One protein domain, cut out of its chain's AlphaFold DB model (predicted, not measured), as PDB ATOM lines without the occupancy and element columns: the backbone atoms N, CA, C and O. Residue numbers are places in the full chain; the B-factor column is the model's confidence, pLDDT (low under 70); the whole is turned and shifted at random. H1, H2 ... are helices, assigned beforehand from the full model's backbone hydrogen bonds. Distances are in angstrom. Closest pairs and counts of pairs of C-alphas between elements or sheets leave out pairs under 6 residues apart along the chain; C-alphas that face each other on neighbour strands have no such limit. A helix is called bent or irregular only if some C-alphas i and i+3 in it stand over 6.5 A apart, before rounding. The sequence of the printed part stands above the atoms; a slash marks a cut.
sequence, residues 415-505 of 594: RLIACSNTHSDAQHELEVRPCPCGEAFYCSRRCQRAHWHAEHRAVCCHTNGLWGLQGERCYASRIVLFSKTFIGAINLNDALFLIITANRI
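This is residues 415 to 505 of the 594 residues of the protein "MYND-type domain-containing protein" of Auriculariopsis ampla (UniProt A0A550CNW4). Two parts lie side by side: a coiled mass of loop, residues 415 to 444, with H1 at its side, and a narrow, open V of two helices, H2 and H3, whose far end, residues 500 to 505, sticks out free. A second loop stretch, residues 460 to 474, joins the two parts. The printed part has 91 residues with three named helices, H1, H2 and H3 in that order, and no named strand; the class is all helix, though under half of the residues, 43 of 91, are in named elements. The whole is compact, with a radius of gyration of the C-alphas of 13.9 A, and the C-alphas span 37 by 34 by 23 A.

H2, residues 475 to 491, is the longest helix and touches no other helix. It is close to H3, residues 495 to 505, but not clearly touching it, with 2 pairs of C-alphas within 8 A. Their closest C-alphas are those of Ala 489 and Ala 495, 6.5 A apart. The two run opposite ways at a steep tilt of 36 degrees, only just past shallow, and their centres are 14.5 A apart. H1, residues 445 to 459, is apart from both H2 and H3. Within residues 415 to 444, residues 433 to 434 pair with residues 441 to 442, antiparallel, as a short pairing. Backbone O i to N i+4 pairs are within hydrogen-bond range in 7 of 11 cases in H1, 11 of 13 in H2 and 5 of 7 in H3.

H2 is 24.6 A long from its first to its last C-alpha, from Tyr 475 at (27.800, -34.536, -31.148) to Asn 491 at (40.639, -14.091, -35.622). H3 is 16.3 A long and ends with C-alpha 505 at (33.477, -29.361, -49.483). It is neither bent nor irregular, but only just: C-alphas 495 and 498 are 6.4 A apart. H1 is 18.3 A long and begins with C-alpha 445 at (11.911, -26.876, -34.179). It is irregular: C-alphas 454 and 457 are 7.6 A apart.

The two C-alphas farthest apart are those of Thr 463 and Asn 493, at 37.5 A. The first and last printed C-alphas, Arg 415 and Ile 505, are 22.9 A apart. The printed part has no cut. The link from H1 to H2, 15 residues, is long; that from H2 to H3, 3 residues, is tight. The mean pLDDT of the printed part is 76.1. Residues 471 to 505 are under 70, with a mean of 61 in H2 and 39 in H3, while H1 has a mean of 96.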
ATOM      1  N   ARG A 415      25.377 -19.048 -31.234       89.50
ATOM      2  CA  ARG A 415      25.021 -17.700 -31.695       89.50
ATOM      3  C   ARG A 415      25.755 -17.302 -32.975       89.50
ATOM      4  O   ARG A 415      25.283 -16.438 -33.695       89.50
ATOM      5  N   LEU A 416      26.908 -17.918 -33.239       88.06
ATOM      6  CA  LEU A 416      27.737 -17.618 -34.411       88.06
ATOM      7  C   LEU A 416      27.297 -18.375 -35.671       88.06
ATOM      8  O   LEU A 416      27.513 -17.891 -36.777       88.06
ATOM      9  N   ILE A 417      26.706 -19.563 -35.522       87.94
ATOM     10  CA  ILE A 417      26.240 -20.365 -36.657       87.94
ATOM     11  C   ILE A 417      24.814 -19.937 -37.019       87.94
ATOM     12  O   ILE A 417      23.918 -19.985 -36.177       87.94
ATOM     13  N   ALA A 418      24.601 -19.551 -38.278       93.00
ATOM     14  CA  ALA A 418      23.291 -19.147 -38.778       93.00
ATOM     15  C   ALA A 418      22.304 -20.327 -38.856       93.00
ATOM     16  O   ALA A 418      22.688 -21.493 -38.974       93.00
ATOM     17  N   CYS A 419      21.005 -20.021 -38.818       95.81
ATOM     18  CA  CYS A 419      19.976 -21.023 -39.069       95.81
ATOM     19  C   CYS A 419      20.018 -21.463 -40.544       95.81
ATOM     20  O   CYS A 419      19.998 -20.628 -41.437       95.81
ATOM     21  N   SER A 420      19.983 -22.771 -40.801       96.56
ATOM     22  CA  SER A 420      19.911 -23.344 -42.153       96.56
ATOM     23  C   SER A 420      18.571 -23.110 -42.849       96.56
ATOM     24  O   SER A 420      18.481 -23.278 -44.054       96.56
ATOM     25  N   ASN A 421      17.520 -22.739 -42.111       96.25
ATOM     26  CA  ASN A 421      16.291 -22.271 -42.733       96.25
ATOM     27  C   ASN A 421      16.494 -20.811 -43.149       96.25
ATOM     28  O   ASN A 421      16.607 -19.963 -42.271       96.25
ATOM     29  N   THR A 422      16.538 -20.534 -44.449       95.00
ATOM     30  CA  THR A 422      16.763 -19.190 -45.007       95.00
ATOM     31  C   THR A 422      15.472 -18.482 -45.424       95.00
ATOM     32  O   THR A 422      15.524 -17.386 -45.980       95.00
ATOM     33  N   HIS A 423      14.304 -19.083 -45.168       92.94
ATOM     34  CA  HIS A 423      13.019 -18.470 -45.488       92.94
ATOM     35  C   HIS A 423      12.812 -17.161 -44.710       92.94
ATOM     36  O   HIS A 423      12.855 -17.142 -43.482       92.94
ATOM     37  N   SER A 424      12.558 -16.069 -45.434       86.06
ATOM     38  CA  SER A 424      12.471 -14.707 -44.889       86.06
ATOM     39  C   SER A 424      11.293 -14.473 -43.939       86.06
ATOM     40  O   SER A 424      11.305 -13.518 -43.170       86.06
ATOM     41  N   ASP A 425      10.261 -15.316 -43.996       91.62
ATOM     42  CA  ASP A 425       9.089 -15.277 -43.115       91.62
ATOM     43  C   ASP A 425       9.297 -16.055 -41.801       91.62
ATOM     44  O   ASP A 425       8.436 -16.046 -40.913       91.62
ATOM     45  N   ALA A 426      10.437 -16.734 -41.645       88.38
ATOM     46  CA  ALA A 426      10.741 -17.482 -40.442       88.38
ATOM     47  C   ALA A 426      11.164 -16.552 -39.294       88.38
ATOM     48  O   ALA A 426      12.117 -15.783 -39.381       88.38
ATOM     49  N   GLN A 427      10.487 -16.680 -38.152       92.62
ATOM     50  CA  GLN A 427      10.948 -16.079 -36.903       92.62
ATOM     51  C   GLN A 427      12.145 -16.876 -36.371       92.62
ATOM     52  O   GLN A 427      11.990 -18.019 -35.922       92.62
ATOM     53  N   HIS A 428      13.335 -16.283 -36.452       93.19
ATOM     54  CA  HIS A 428      14.576 -16.898 -35.998       93.19
ATOM     55  C   HIS A 428      14.865 -16.610 -34.520       93.19
ATOM     56  O   HIS A 428      14.683 -15.494 -34.040       93.19
ATOM     57  N   GLU A 429      15.348 -17.627 -33.804       94.12
ATOM     58  CA  GLU A 429      15.891 -17.491 -32.446       94.12
ATOM     59  C   GLU A 429      17.417 -17.272 -32.492       94.12
ATOM     60  O   GLU A 429      18.072 -17.613 -33.479       94.12
ATOM     61  N   LEU A 430      17.995 -16.742 -31.407       90.69
ATOM     62  CA  LEU A 430      19.431 -16.428 -31.316       90.69
ATOM     63  C   LEU A 430      20.341 -17.659 -31.187       90.69
ATOM     64  O   LEU A 430      21.530 -17.562 -31.474       90.69
ATOM     65  N   GLU A 431      19.823 -18.791 -30.703       93.38
ATOM     66  CA  GLU A 431      20.620 -20.000 -30.488       93.38
ATOM     67  C   GLU A 431      20.213 -21.120 -31.434       93.38
ATOM     68  O   GLU A 431      19.073 -21.580 -31.416       93.38
ATOM     69  N   VAL A 432      21.173 -21.645 -32.191       93.56
ATOM     70  CA  VAL A 432      20.937 -22.803 -33.046       93.56
ATOM     71  C   VAL A 432      21.133 -24.132 -32.328       93.56
ATOM     72  O   VAL A 432      21.974 -24.315 -31.442       93.56
ATOM     73  N   ARG A 433      20.350 -25.112 -32.770       92.06
ATOM     74  CA  ARG A 433      20.500 -26.526 -32.472       92.06
ATOM     75  C   ARG A 433      20.898 -27.241 -33.761       92.06
ATOM     76  O   ARG A 433      20.140 -27.202 -34.723       92.06
ATOM     77  N   PRO A 434      22.054 -27.901 -33.811       91.81
ATOM     78  CA  PRO A 434      22.384 -28.817 -34.910       91.81
ATOM     79  C   PRO A 434      21.275 -29.866 -35.156       91.81
ATOM     80  O   PRO A 434      20.544 -30.256 -34.237       91.81
ATOM     81  N   CYS A 435      21.196 -30.356 -36.389       93.00
ATOM     82  CA  CYS A 435      20.497 -31.570 -36.805       93.00
ATOM     83  C   CYS A 435      21.286 -32.821 -36.376       93.00
ATOM     84  O   CYS A 435      22.512 -32.746 -36.381       93.00
ATOM     85  N   PRO A 436      20.671 -33.993 -36.107       86.94
ATOM     86  CA  PRO A 436      21.421 -35.219 -35.804       86.94
ATOM     87  C   PRO A 436      22.487 -35.613 -36.842       86.94
ATOM     88  O   PRO A 436      23.490 -36.218 -36.471       86.94
ATOM     89  N   CYS A 437      22.312 -35.240 -38.119       87.50
ATOM     90  CA  CYS A 437      23.349 -35.409 -39.146       87.50
ATOM     91  C   CYS A 437      24.498 -34.394 -39.035       87.50
ATOM     92  O   CYS A 437      25.562 -34.627 -39.582       87.50
ATOM     93  N   GLY A 438      24.326 -33.275 -38.332       87.00
ATOM     94  CA  GLY A 438      25.334 -32.234 -38.110       87.00
ATOM     95  C   GLY A 438      25.584 -31.291 -39.281       87.00
ATOM     96  O   GLY A 438      26.385 -30.376 -39.131       87.00
ATOM     97  N   GLU A 439      24.953 -31.509 -40.433       88.56
ATOM     98  CA  GLU A 439      25.139 -30.683 -41.640       88.56
ATOM     99  C   GLU A 439      24.261 -29.427 -41.635       88.56
ATOM    100  O   GLU A 439      24.564 -28.452 -42.311       88.56
ATOM    101  N   ALA A 440      23.182 -29.436 -40.851       93.12
ATOM    102  CA  ALA A 440      22.256 -28.318 -40.730       93.12
ATOM    103  C   ALA A 440      22.085 -27.892 -39.268       93.12
ATOM    104  O   ALA A 440      22.177 -28.713 -38.353       93.12
ATOM    105  N   PHE A 441      21.791 -26.613 -39.053       95.00
ATOM    106  CA  PHE A 441      21.610 -25.994 -37.744       95.00
ATOM    107  C   PHE A 441      20.305 -25.199 -37.720       95.00
ATOM    108  O   PHE A 441      19.973 -24.486 -38.659       95.00
ATOM    109  N   TYR A 442      19.534 -25.317 -36.645       96.31
ATOM    110  CA  TYR A 442      18.185 -24.772 -36.569       96.31
ATOM    111  C   TYR A 442      17.978 -23.991 -35.287       96.31
ATOM    112  O   TYR A 442      18.091 -24.548 -34.199       96.31
ATOM    113  N   CYS A 443      17.611 -22.720 -35.409       96.50
ATOM    114  CA  CYS A 443      17.268 -21.890 -34.256       96.50
ATOM    115  C   CYS A 443      15.999 -22.371 -33.531       96.50
ATOM    116  O   CYS A 443      15.884 -22.216 -32.326       96.50
ATOM    117  N   SER A 444      15.076 -23.045 -34.229       96.31
ATOM    118  CA  SER A 444      13.848 -23.580 -33.635       96.31
ATOM    119  C   SER A 444      13.395 -24.886 -34.296       96.31
ATOM    120  O   SER A 444      13.748 -25.192 -35.440       96.31
ATOM    121  N   ARG A 445      12.544 -25.665 -33.605       96.31
ATOM    122  CA  ARG A 445      11.911 -26.876 -34.179       96.31
ATOM    123  C   ARG A 445      11.045 -26.553 -35.401       96.31
ATOM    124  O   ARG A 445      10.895 -27.403 -36.275       96.31
ATOM    125  N   ARG A 446      10.473 -25.345 -35.466       96.69
ATOM    126  CA  ARG A 446       9.689 -24.875 -36.616       96.69
ATOM    127  C   ARG A 446      10.586 -24.707 -37.841       96.69
ATOM    128  O   ARG A 446      10.278 -25.290 -38.875       96.69
ATOM    129  N   CYS A 447      11.713 -24.005 -37.692       97.44
ATOM    130  CA  CYS A 447      12.709 -23.865 -38.758       97.44
ATOM    131  C   CYS A 447      13.247 -25.223 -39.216       97.44
ATOM    132  O   CYS A 447      13.366 -25.458 -40.415       97.44
ATOM    133  N   GLN A 448      13.500 -26.138 -38.272       96.75
ATOM    134  CA  GLN A 448      13.898 -27.504 -38.600       96.75
ATOM    135  C   GLN A 448      12.857 -28.208 -39.466       96.75
ATOM    136  O   GLN A 448      13.217 -28.729 -40.508       96.75
ATOM    137  N   ARG A 449      11.581 -28.240 -39.062       96.50
ATOM    138  CA  ARG A 449      10.528 -28.927 -39.830       96.50
ATOM    139  C   ARG A 449      10.346 -28.323 -41.220       96.50
ATOM    140  O   ARG A 449      10.244 -29.078 -42.178       96.50
ATOM    141  N   ALA A 450      10.330 -26.994 -41.321       96.25
ATOM    142  CA  ALA A 450      10.166 -26.297 -42.593       96.25
ATOM    143  C   ALA A 450      11.284 -26.669 -43.580       96.25
ATOM    144  O   ALA A 450      11.007 -27.250 -44.626       96.25
ATOM    145  N   HIS A 451      12.546 -26.454 -43.194       96.38
ATOM    146  CA  HIS A 451      13.698 -26.797 -44.032       96.38
ATOM    147  C   HIS A 451      13.834 -28.312 -44.260       96.38
ATOM    148  O   HIS A 451      14.221 -28.746 -45.341       96.38
ATOM    149  N   TRP A 452      13.466 -29.137 -43.270       96.31
ATOM    150  CA  TRP A 452      13.447 -30.595 -43.406       96.31
ATOM    151  C   TRP A 452      12.532 -31.048 -44.537       96.31
ATOM    152  O   TRP A 452      12.953 -31.843 -45.370       96.31
ATOM    153  N   HIS A 453      11.293 -30.555 -44.574       96.38
ATOM    154  CA  HIS A 453      10.334 -30.932 -45.609       96.38
ATOM    155  C   HIS A 453      10.650 -30.314 -46.971       96.38
ATOM    156  O   HIS A 453      10.398 -30.972 -47.976       96.38
ATOM    157  N   ALA A 454      11.191 -29.095 -46.995       95.69
ATOM    158  CA  ALA A 454      11.519 -28.400 -48.233       95.69
ATOM    159  C   ALA A 454      12.741 -29.002 -48.946       95.69
ATOM    160  O   ALA A 454      12.701 -29.195 -50.156       95.69
ATOM    161  N   GLU A 455      13.811 -29.316 -48.206       95.88
ATOM    162  CA  GLU A 455      15.110 -29.634 -48.815       95.88
ATOM    163  C   GLU A 455      15.891 -30.705 -48.043       95.88
ATOM    164  O   GLU A 455      16.251 -31.749 -48.591       95.88
ATOM    165  N   HIS A 456      16.128 -30.497 -46.744       96.31
ATOM    166  CA  HIS A 456      17.153 -31.258 -46.028       96.31
ATOM    167  C   HIS A 456      16.859 -32.759 -45.920       96.31
ATOM    168  O   HIS A 456      17.793 -33.556 -45.870       96.31
ATOM    169  N   ARG A 457      15.586 -33.188 -45.919       96.25
ATOM    170  CA  ARG A 457      15.228 -34.617 -45.859       96.25
ATOM    171  C   ARG A 457      15.867 -35.432 -46.984       96.25
ATOM    172  O   ARG A 457      16.194 -36.590 -46.746       96.25
ATOM    173  N   ALA A 458      16.033 -34.851 -48.172       95.19
ATOM    174  CA  ALA A 458      16.593 -35.549 -49.329       95.19
ATOM    175  C   ALA A 458      18.099 -35.830 -49.191       95.19
ATOM    176  O   ALA A 458      18.595 -36.794 -49.765       95.19
ATOM    177  N   VAL A 459      18.810 -35.012 -48.409       93.00
ATOM    178  CA  VAL A 459      20.272 -35.082 -48.244       93.00
ATOM    179  C   VAL A 459      20.702 -35.501 -46.835       93.00
ATOM    180  O   VAL A 459      21.872 -35.776 -46.599       93.00
ATOM    181  N   CYS A 460      19.772 -35.575 -45.878       93.19
ATOM    182  CA  CYS A 460      20.106 -35.832 -44.485       93.19
ATOM    183  C   CYS A 460      20.685 -37.237 -44.271       93.19
ATOM    184  O   CYS A 460      19.978 -38.246 -44.304       93.19
ATOM    185  N   CYS A 461      21.960 -37.294 -43.897       88.69
ATOM    186  CA  CYS A 461      22.677 -38.534 -43.627       88.69
ATOM    187  C   CYS A 461      22.529 -39.055 -42.181       88.69
ATOM    188  O   CYS A 461      23.358 -39.840 -41.730       88.69
ATOM    189  N   HIS A 462      21.493 -38.660 -41.423       86.25
ATOM    190  CA  HIS A 462      21.412 -38.969 -39.981       86.25
ATOM    191  C   HIS A 462      21.465 -40.472 -39.631       86.25
ATOM    192  O   HIS A 462      21.979 -40.831 -38.571       86.25
ATOM    193  N   THR A 463      20.987 -41.357 -40.515       85.12
ATOM    194  CA  THR A 463      21.058 -42.823 -40.361       85.12
ATOM    195  C   THR A 463      22.489 -43.329 -40.444       85.12
ATOM    196  O   THR A 463      22.842 -44.317 -39.811       85.12
ATOM    197  N   ASN A 464      23.328 -42.603 -41.179       80.12
ATOM    198  CA  ASN A 464      24.752 -42.843 -41.311       80.12
ATOM    199  C   ASN A 464      25.528 -42.107 -40.205       80.12
ATOM    200  O   ASN A 464      26.743 -42.002 -40.285       80.12
ATOM    201  N   GLY A 465      24.869 -41.587 -39.163       77.69
ATOM    202  CA  GLY A 465      25.488 -40.818 -38.087       77.69
ATOM    203  C   GLY A 465      25.870 -39.386 -38.480       77.69
ATOM    204  O   GLY A 465      25.547 -38.889 -39.553       77.69
ATOM    205  N   LEU A 466      26.562 -38.700 -37.570       77.38
ATOM    206  CA  LEU A 466      27.004 -37.318 -37.762       77.38
ATOM    207  C   LEU A 466      27.935 -37.219 -38.988       77.38
ATOM    208  O   LEU A 466      28.971 -37.888 -39.010       77.38
ATOM    209  N   TRP A 467      27.582 -36.397 -39.977       80.38
ATOM    210  CA  TRP A 467      28.269 -36.199 -41.264       80.38
ATOM    211  C   TRP A 467      28.508 -37.498 -42.045       80.38
ATOM    212  O   TRP A 467      29.534 -37.657 -42.696       80.38
ATOM    213  N   GLY A 468      27.624 -38.487 -41.891       74.62
ATOM    214  CA  GLY A 468      27.765 -39.786 -42.548       74.62
ATOM    215  C   GLY A 468      28.857 -40.692 -41.967       74.62
ATOM    216  O   GLY A 468      29.152 -41.740 -42.534       74.62
ATOM    217  N   LEU A 469      29.445 -40.330 -40.821       72.38
ATOM    218  CA  LEU A 469      30.594 -41.024 -40.220       72.38
ATOM    219  C   LEU A 469      30.206 -42.179 -39.268       72.38
ATOM    220  O   LEU A 469      30.817 -42.358 -38.216       72.38
ATOM    221  N   GLN A 470      29.147 -42.917 -39.599       73.81
ATOM    222  CA  GLN A 470      28.645 -44.169 -39.003       73.81
ATOM    223  C   GLN A 470      28.722 -44.268 -37.468       73.81
ATOM    224  O   GLN A 470      29.204 -45.248 -36.897       73.81
ATOM    225  N   GLY A 471      28.233 -43.236 -36.776       56.66
ATOM    226  CA  GLY A 471      28.120 -43.243 -35.313       56.66
ATOM    227  C   GLY A 471      29.452 -43.112 -34.568       56.66
ATOM    228  O   GLY A 471      29.516 -43.396 -33.375       56.66
ATOM    229  N   GLU A 472      30.524 -42.669 -35.230       57.09
ATOM    230  CA  GLU A 472      31.853 -42.686 -34.621       57.09
ATOM    231  C   GLU A 472      32.088 -41.705 -33.468       57.09
ATOM    232  O   GLU A 472      33.104 -41.859 -32.792       57.09
ATOM    233  N   ARG A 473      31.234 -40.702 -33.188       60.75
ATOM    234  CA  ARG A 473      31.526 -39.691 -32.142       60.75
ATOM    235  C   ARG A 473      30.302 -39.034 -31.494       60.75
ATOM    236  O   ARG A 473      29.208 -38.998 -32.045       60.75
ATOM    237  N   CYS A 474      30.563 -38.432 -30.328       57.50
ATOM    238  CA  CYS A 474      29.683 -37.511 -29.609       57.50
ATOM    239  C   CYS A 474      29.525 -36.178 -30.364       57.50
ATOM    240  O   CYS A 474      30.503 -35.534 -30.744       57.50
ATOM    241  N   TYR A 475      28.275 -35.753 -30.497       60.28
ATOM    242  CA  TYR A 475      27.800 -34.536 -31.148       60.28
ATOM    243  C   TYR A 475      28.538 -33.242 -30.771       60.28
ATOM    244  O   TYR A 475      28.922 -32.451 -31.633       60.28
ATOM    245  N   ALA A 476      28.795 -33.050 -29.476       60.16
ATOM    246  CA  ALA A 476      29.416 -31.838 -28.950       60.16
ATOM    247  C   ALA A 476      30.856 -31.656 -29.452       60.16
ATOM    248  O   ALA A 476      31.277 -30.547 -29.764       60.16
ATOM    249  N   SER A 477      31.604 -32.750 -29.609       60.62
ATOM    250  CA  SER A 477      33.020 -32.696 -29.978       60.62
ATOM    251  C   SER A 477      33.270 -32.248 -31.422       60.62
ATOM    252  O   SER A 477      34.373 -31.840 -31.757       60.62
ATOM    253  N   ARG A 478      32.280 -32.322 -32.309       67.25
ATOM    254  CA  ARG A 478      32.477 -31.924 -33.710       67.25
ATOM    255  C   ARG A 478      32.076 -30.483 -33.976       67.25
ATOM    256  O   ARG A 478      32.778 -29.773 -34.686       67.25
ATOM    257  N   ILE A 479      31.008 -30.031 -33.332       64.81
ATOM    258  CA  ILE A 479      30.562 -28.639 -33.419       64.81
ATOM    259  C   ILE A 479      31.608 -27.717 -32.815       64.81
ATOM    260  O   ILE A 479      31.940 -26.697 -33.406       64.81
ATOM    261  N   VAL A 480      32.200 -28.105 -31.687       62.91
ATOM    262  CA  VAL A 480      33.282 -27.333 -31.078       62.91
ATOM    263  C   VAL A 480      34.507 -27.274 -32.011       62.91
ATOM    264  O   VAL A 480      35.203 -26.266 -32.018       62.91
ATOM    265  N   LEU A 481      34.764 -28.304 -32.834       65.19
ATOM    266  CA  LEU A 481      35.927 -28.338 -33.731       65.19
ATOM    267  C   LEU A 481      35.693 -27.376 -34.891       65.19
ATOM    268  O   LEU A 481      36.537 -26.530 -35.157       65.19
ATOM    269  N   PHE A 482      34.500 -27.446 -35.489       65.50
ATOM    270  CA  PHE A 482      34.041 -26.472 -36.473       65.50
ATOM    271  C   PHE A 482      34.121 -25.049 -35.914       65.50
ATOM    272  O   PHE A 482      34.639 -24.157 -36.568       65.50
ATOM    273  N   SER A 483      33.697 -24.856 -34.665       61.28
ATOM    274  CA  SER A 483      33.744 -23.558 -33.987       61.28
ATOM    275  C   SER A 483      35.168 -23.078 -33.764       61.28
ATOM    276  O   SER A 483      35.430 -21.902 -33.947       61.28
ATOM    277  N   LYS A 484      36.101 -23.960 -33.401       65.62
ATOM    278  CA  LYS A 484      37.513 -23.609 -33.242       65.62
ATOM    279  C   LYS A 484      38.134 -23.200 -34.579       65.62
ATOM    280  O   LYS A 484      38.826 -22.192 -34.624       65.62
ATOM    281  N   THR A 485      37.865 -23.941 -35.655       66.50
ATOM    282  CA  THR A 485      38.335 -23.587 -37.003       66.50
ATOM    283  C   THR A 485      37.703 -22.282 -37.479       66.50
ATOM    284  O   THR A 485      38.402 -21.430 -38.007       66.50
ATOM    285  N   PHE A 486      36.409 -22.088 -37.232       62.38
ATOM    286  CA  PHE A 486      35.665 -20.887 -37.609       62.38
ATOM    287  C   PHE A 486      36.104 -19.653 -36.808       62.38
ATOM    288  O   PHE A 486      36.391 -18.620 -37.392       62.38
ATOM    289  N   ILE A 487      36.237 -19.761 -35.484       59.41
ATOM    290  CA  ILE A 487      36.724 -18.682 -34.605       59.41
ATOM    291  C   ILE A 487      38.196 -18.381 -34.899       59.41
ATOM    292  O   ILE A 487      38.576 -17.218 -34.973       59.41
ATOM    293  N   GLY A 488      39.022 -19.408 -35.123       59.19
ATOM    294  CA  GLY A 488      40.404 -19.235 -35.569       59.19
ATOM    295  C   GLY A 488      40.486 -18.492 -36.903       59.19
ATOM    296  O   GLY A 488      41.270 -17.561 -37.023       59.19
ATOM    297  N   ALA A 489      39.626 -18.842 -37.863       55.16
ATOM    298  CA  ALA A 489      39.529 -18.190 -39.169       55.16
ATOM    299  C   ALA A 489      38.904 -16.786 -39.134       55.16
ATOM    300  O   ALA A 489      39.088 -16.025 -40.072       55.16
ATOM    301  N   ILE A 490      38.154 -16.441 -38.086       52.75
ATOM    302  CA  ILE A 490      37.666 -15.074 -37.852       52.75
ATOM    303  C   ILE A 490      38.764 -14.216 -37.212       52.75
ATOM    304  O   ILE A 490      38.890 -13.040 -37.535       52.75
ATOM    305  N   ASN A 491      39.561 -14.798 -36.313       47.75
ATOM    306  CA  ASN A 491      40.639 -14.091 -35.622       47.75
ATOM    307  C   ASN A 491      41.891 -13.911 -36.502       47.75
ATOM    308  O   ASN A 491      42.629 -12.945 -36.325       47.75
ATOM    309  N   LEU A 492      42.129 -14.819 -37.453       47.00
ATOM    310  CA  LEU A 492      43.078 -14.652 -38.556       47.00
ATOM    311  C   LEU A 492      42.353 -13.905 -39.680       47.00
ATOM    312  O   LEU A 492      41.458 -14.457 -40.299       47.00
ATOM    313  N   ASN A 493      42.711 -12.650 -39.931       38.50
ATOM    314  CA  ASN A 493      42.024 -11.698 -40.818       38.50
ATOM    315  C   ASN A 493      42.045 -12.039 -42.341       38.50
ATOM    316  O   ASN A 493      42.205 -11.145 -43.164       38.50
ATOM    317  N   ASP A 494      41.838 -13.300 -42.739       44.41
ATOM    318  CA  ASP A 494      41.729 -13.768 -44.134       44.41
ATOM    319  C   ASP A 494      40.453 -14.609 -44.344       44.41
ATOM    320  O   ASP A 494      40.458 -15.808 -44.640       44.41
ATOM    321  N   ALA A 495      39.305 -13.945 -44.205       38.00
ATOM    322  CA  ALA A 495      37.973 -14.547 -44.270       38.00
ATOM    323  C   ALA A 495      37.570 -15.122 -45.652       38.00
ATOM    324  O   ALA A 495      36.568 -15.830 -45.747       38.00
ATOM    325  N   LEU A 496      38.315 -14.865 -46.738       39.44
ATOM    326  CA  LEU A 496      37.883 -15.263 -48.089       39.44
ATOM    327  C   LEU A 496      38.286 -16.692 -48.497       39.44
ATOM    328  O   LEU A 496      37.562 -17.336 -49.257       39.44
ATOM    329  N   PHE A 497      39.400 -17.226 -47.986       40.50
ATOM    330  CA  PHE A 497      39.928 -18.522 -48.448       40.50
ATOM    331  C   PHE A 497      39.104 -19.717 -47.932       40.50
ATOM    332  O   PHE A 497      38.945 -20.744 -48.604       40.50
ATOM    333  N   LEU A 498      38.509 -19.572 -46.744       40.84
ATOM    334  CA  LEU A 498      37.743 -20.634 -46.093       40.84
ATOM    335  C   LEU A 498      36.270 -20.667 -46.507       40.84
ATOM    336  O   LEU A 498      35.705 -21.755 -46.551       40.84
ATOM    337  N   ILE A 499      35.665 -19.538 -46.899       42.00
ATOM    338  CA  ILE A 499      34.296 -19.535 -47.446       42.00
ATOM    339  C   ILE A 499      34.254 -20.333 -48.754       42.00
ATOM    340  O   ILE A 499      33.335 -21.120 -48.957       42.00
ATOM    341  N   ILE A 500      35.286 -20.213 -49.595       40.09
ATOM    342  CA  ILE A 500      35.386 -20.954 -50.860       40.09
ATOM    343  C   ILE A 500      35.649 -22.443 -50.599       40.09
ATOM    344  O   ILE A 500      34.985 -23.286 -51.194       40.09
ATOM    345  N   THR A 501      36.547 -22.783 -49.666       38.56
ATOM    346  CA  THR A 501      36.898 -24.185 -49.361       38.56
ATOM    347  C   THR A 501      35.774 -24.922 -48.622       38.56
ATOM    348  O   THR A 501      35.455 -26.060 -48.960       38.56
ATOM    349  N   ALA A 502      35.106 -24.263 -47.670       39.53
ATOM    350  CA  ALA A 502      33.952 -24.823 -46.973       39.53
ATOM    351  C   ALA A 502      32.747 -24.983 -47.915       39.53
ATOM    352  O   ALA A 502      32.126 -26.041 -47.891       39.53
ATOM    353  N   ASN A 503      32.459 -24.025 -48.812       34.25
ATOM    354  CA  ASN A 503      31.402 -24.218 -49.818       34.25
ATOM    355  C   ASN A 503      31.737 -25.338 -50.810       34.25
ATOM    356  O   ASN A 503      30.842 -26.103 -51.167       34.25
ATOM    357  N   ARG A 504      33.003 -25.488 -51.228       38.38
ATOM    358  CA  ARG A 504      33.428 -26.567 -52.142       38.38
ATOM    359  C   ARG A 504      33.252 -27.952 -51.514       38.38
ATOM    360  O   ARG A 504      32.751 -28.852 -52.180       38.38
ATOM    361  N   ILE A 505      33.616 -28.102 -50.236       40.81
ATOM    362  CA  ILE A 505      33.477 -29.361 -49.483       40.81
ATOM    363  C   ILE A 505      32.004 -29.667 -49.167       40.81
ATOM    364  O   ILE A 505      31.611 -30.828 -49.177       40.81
TER     365      ILE A 505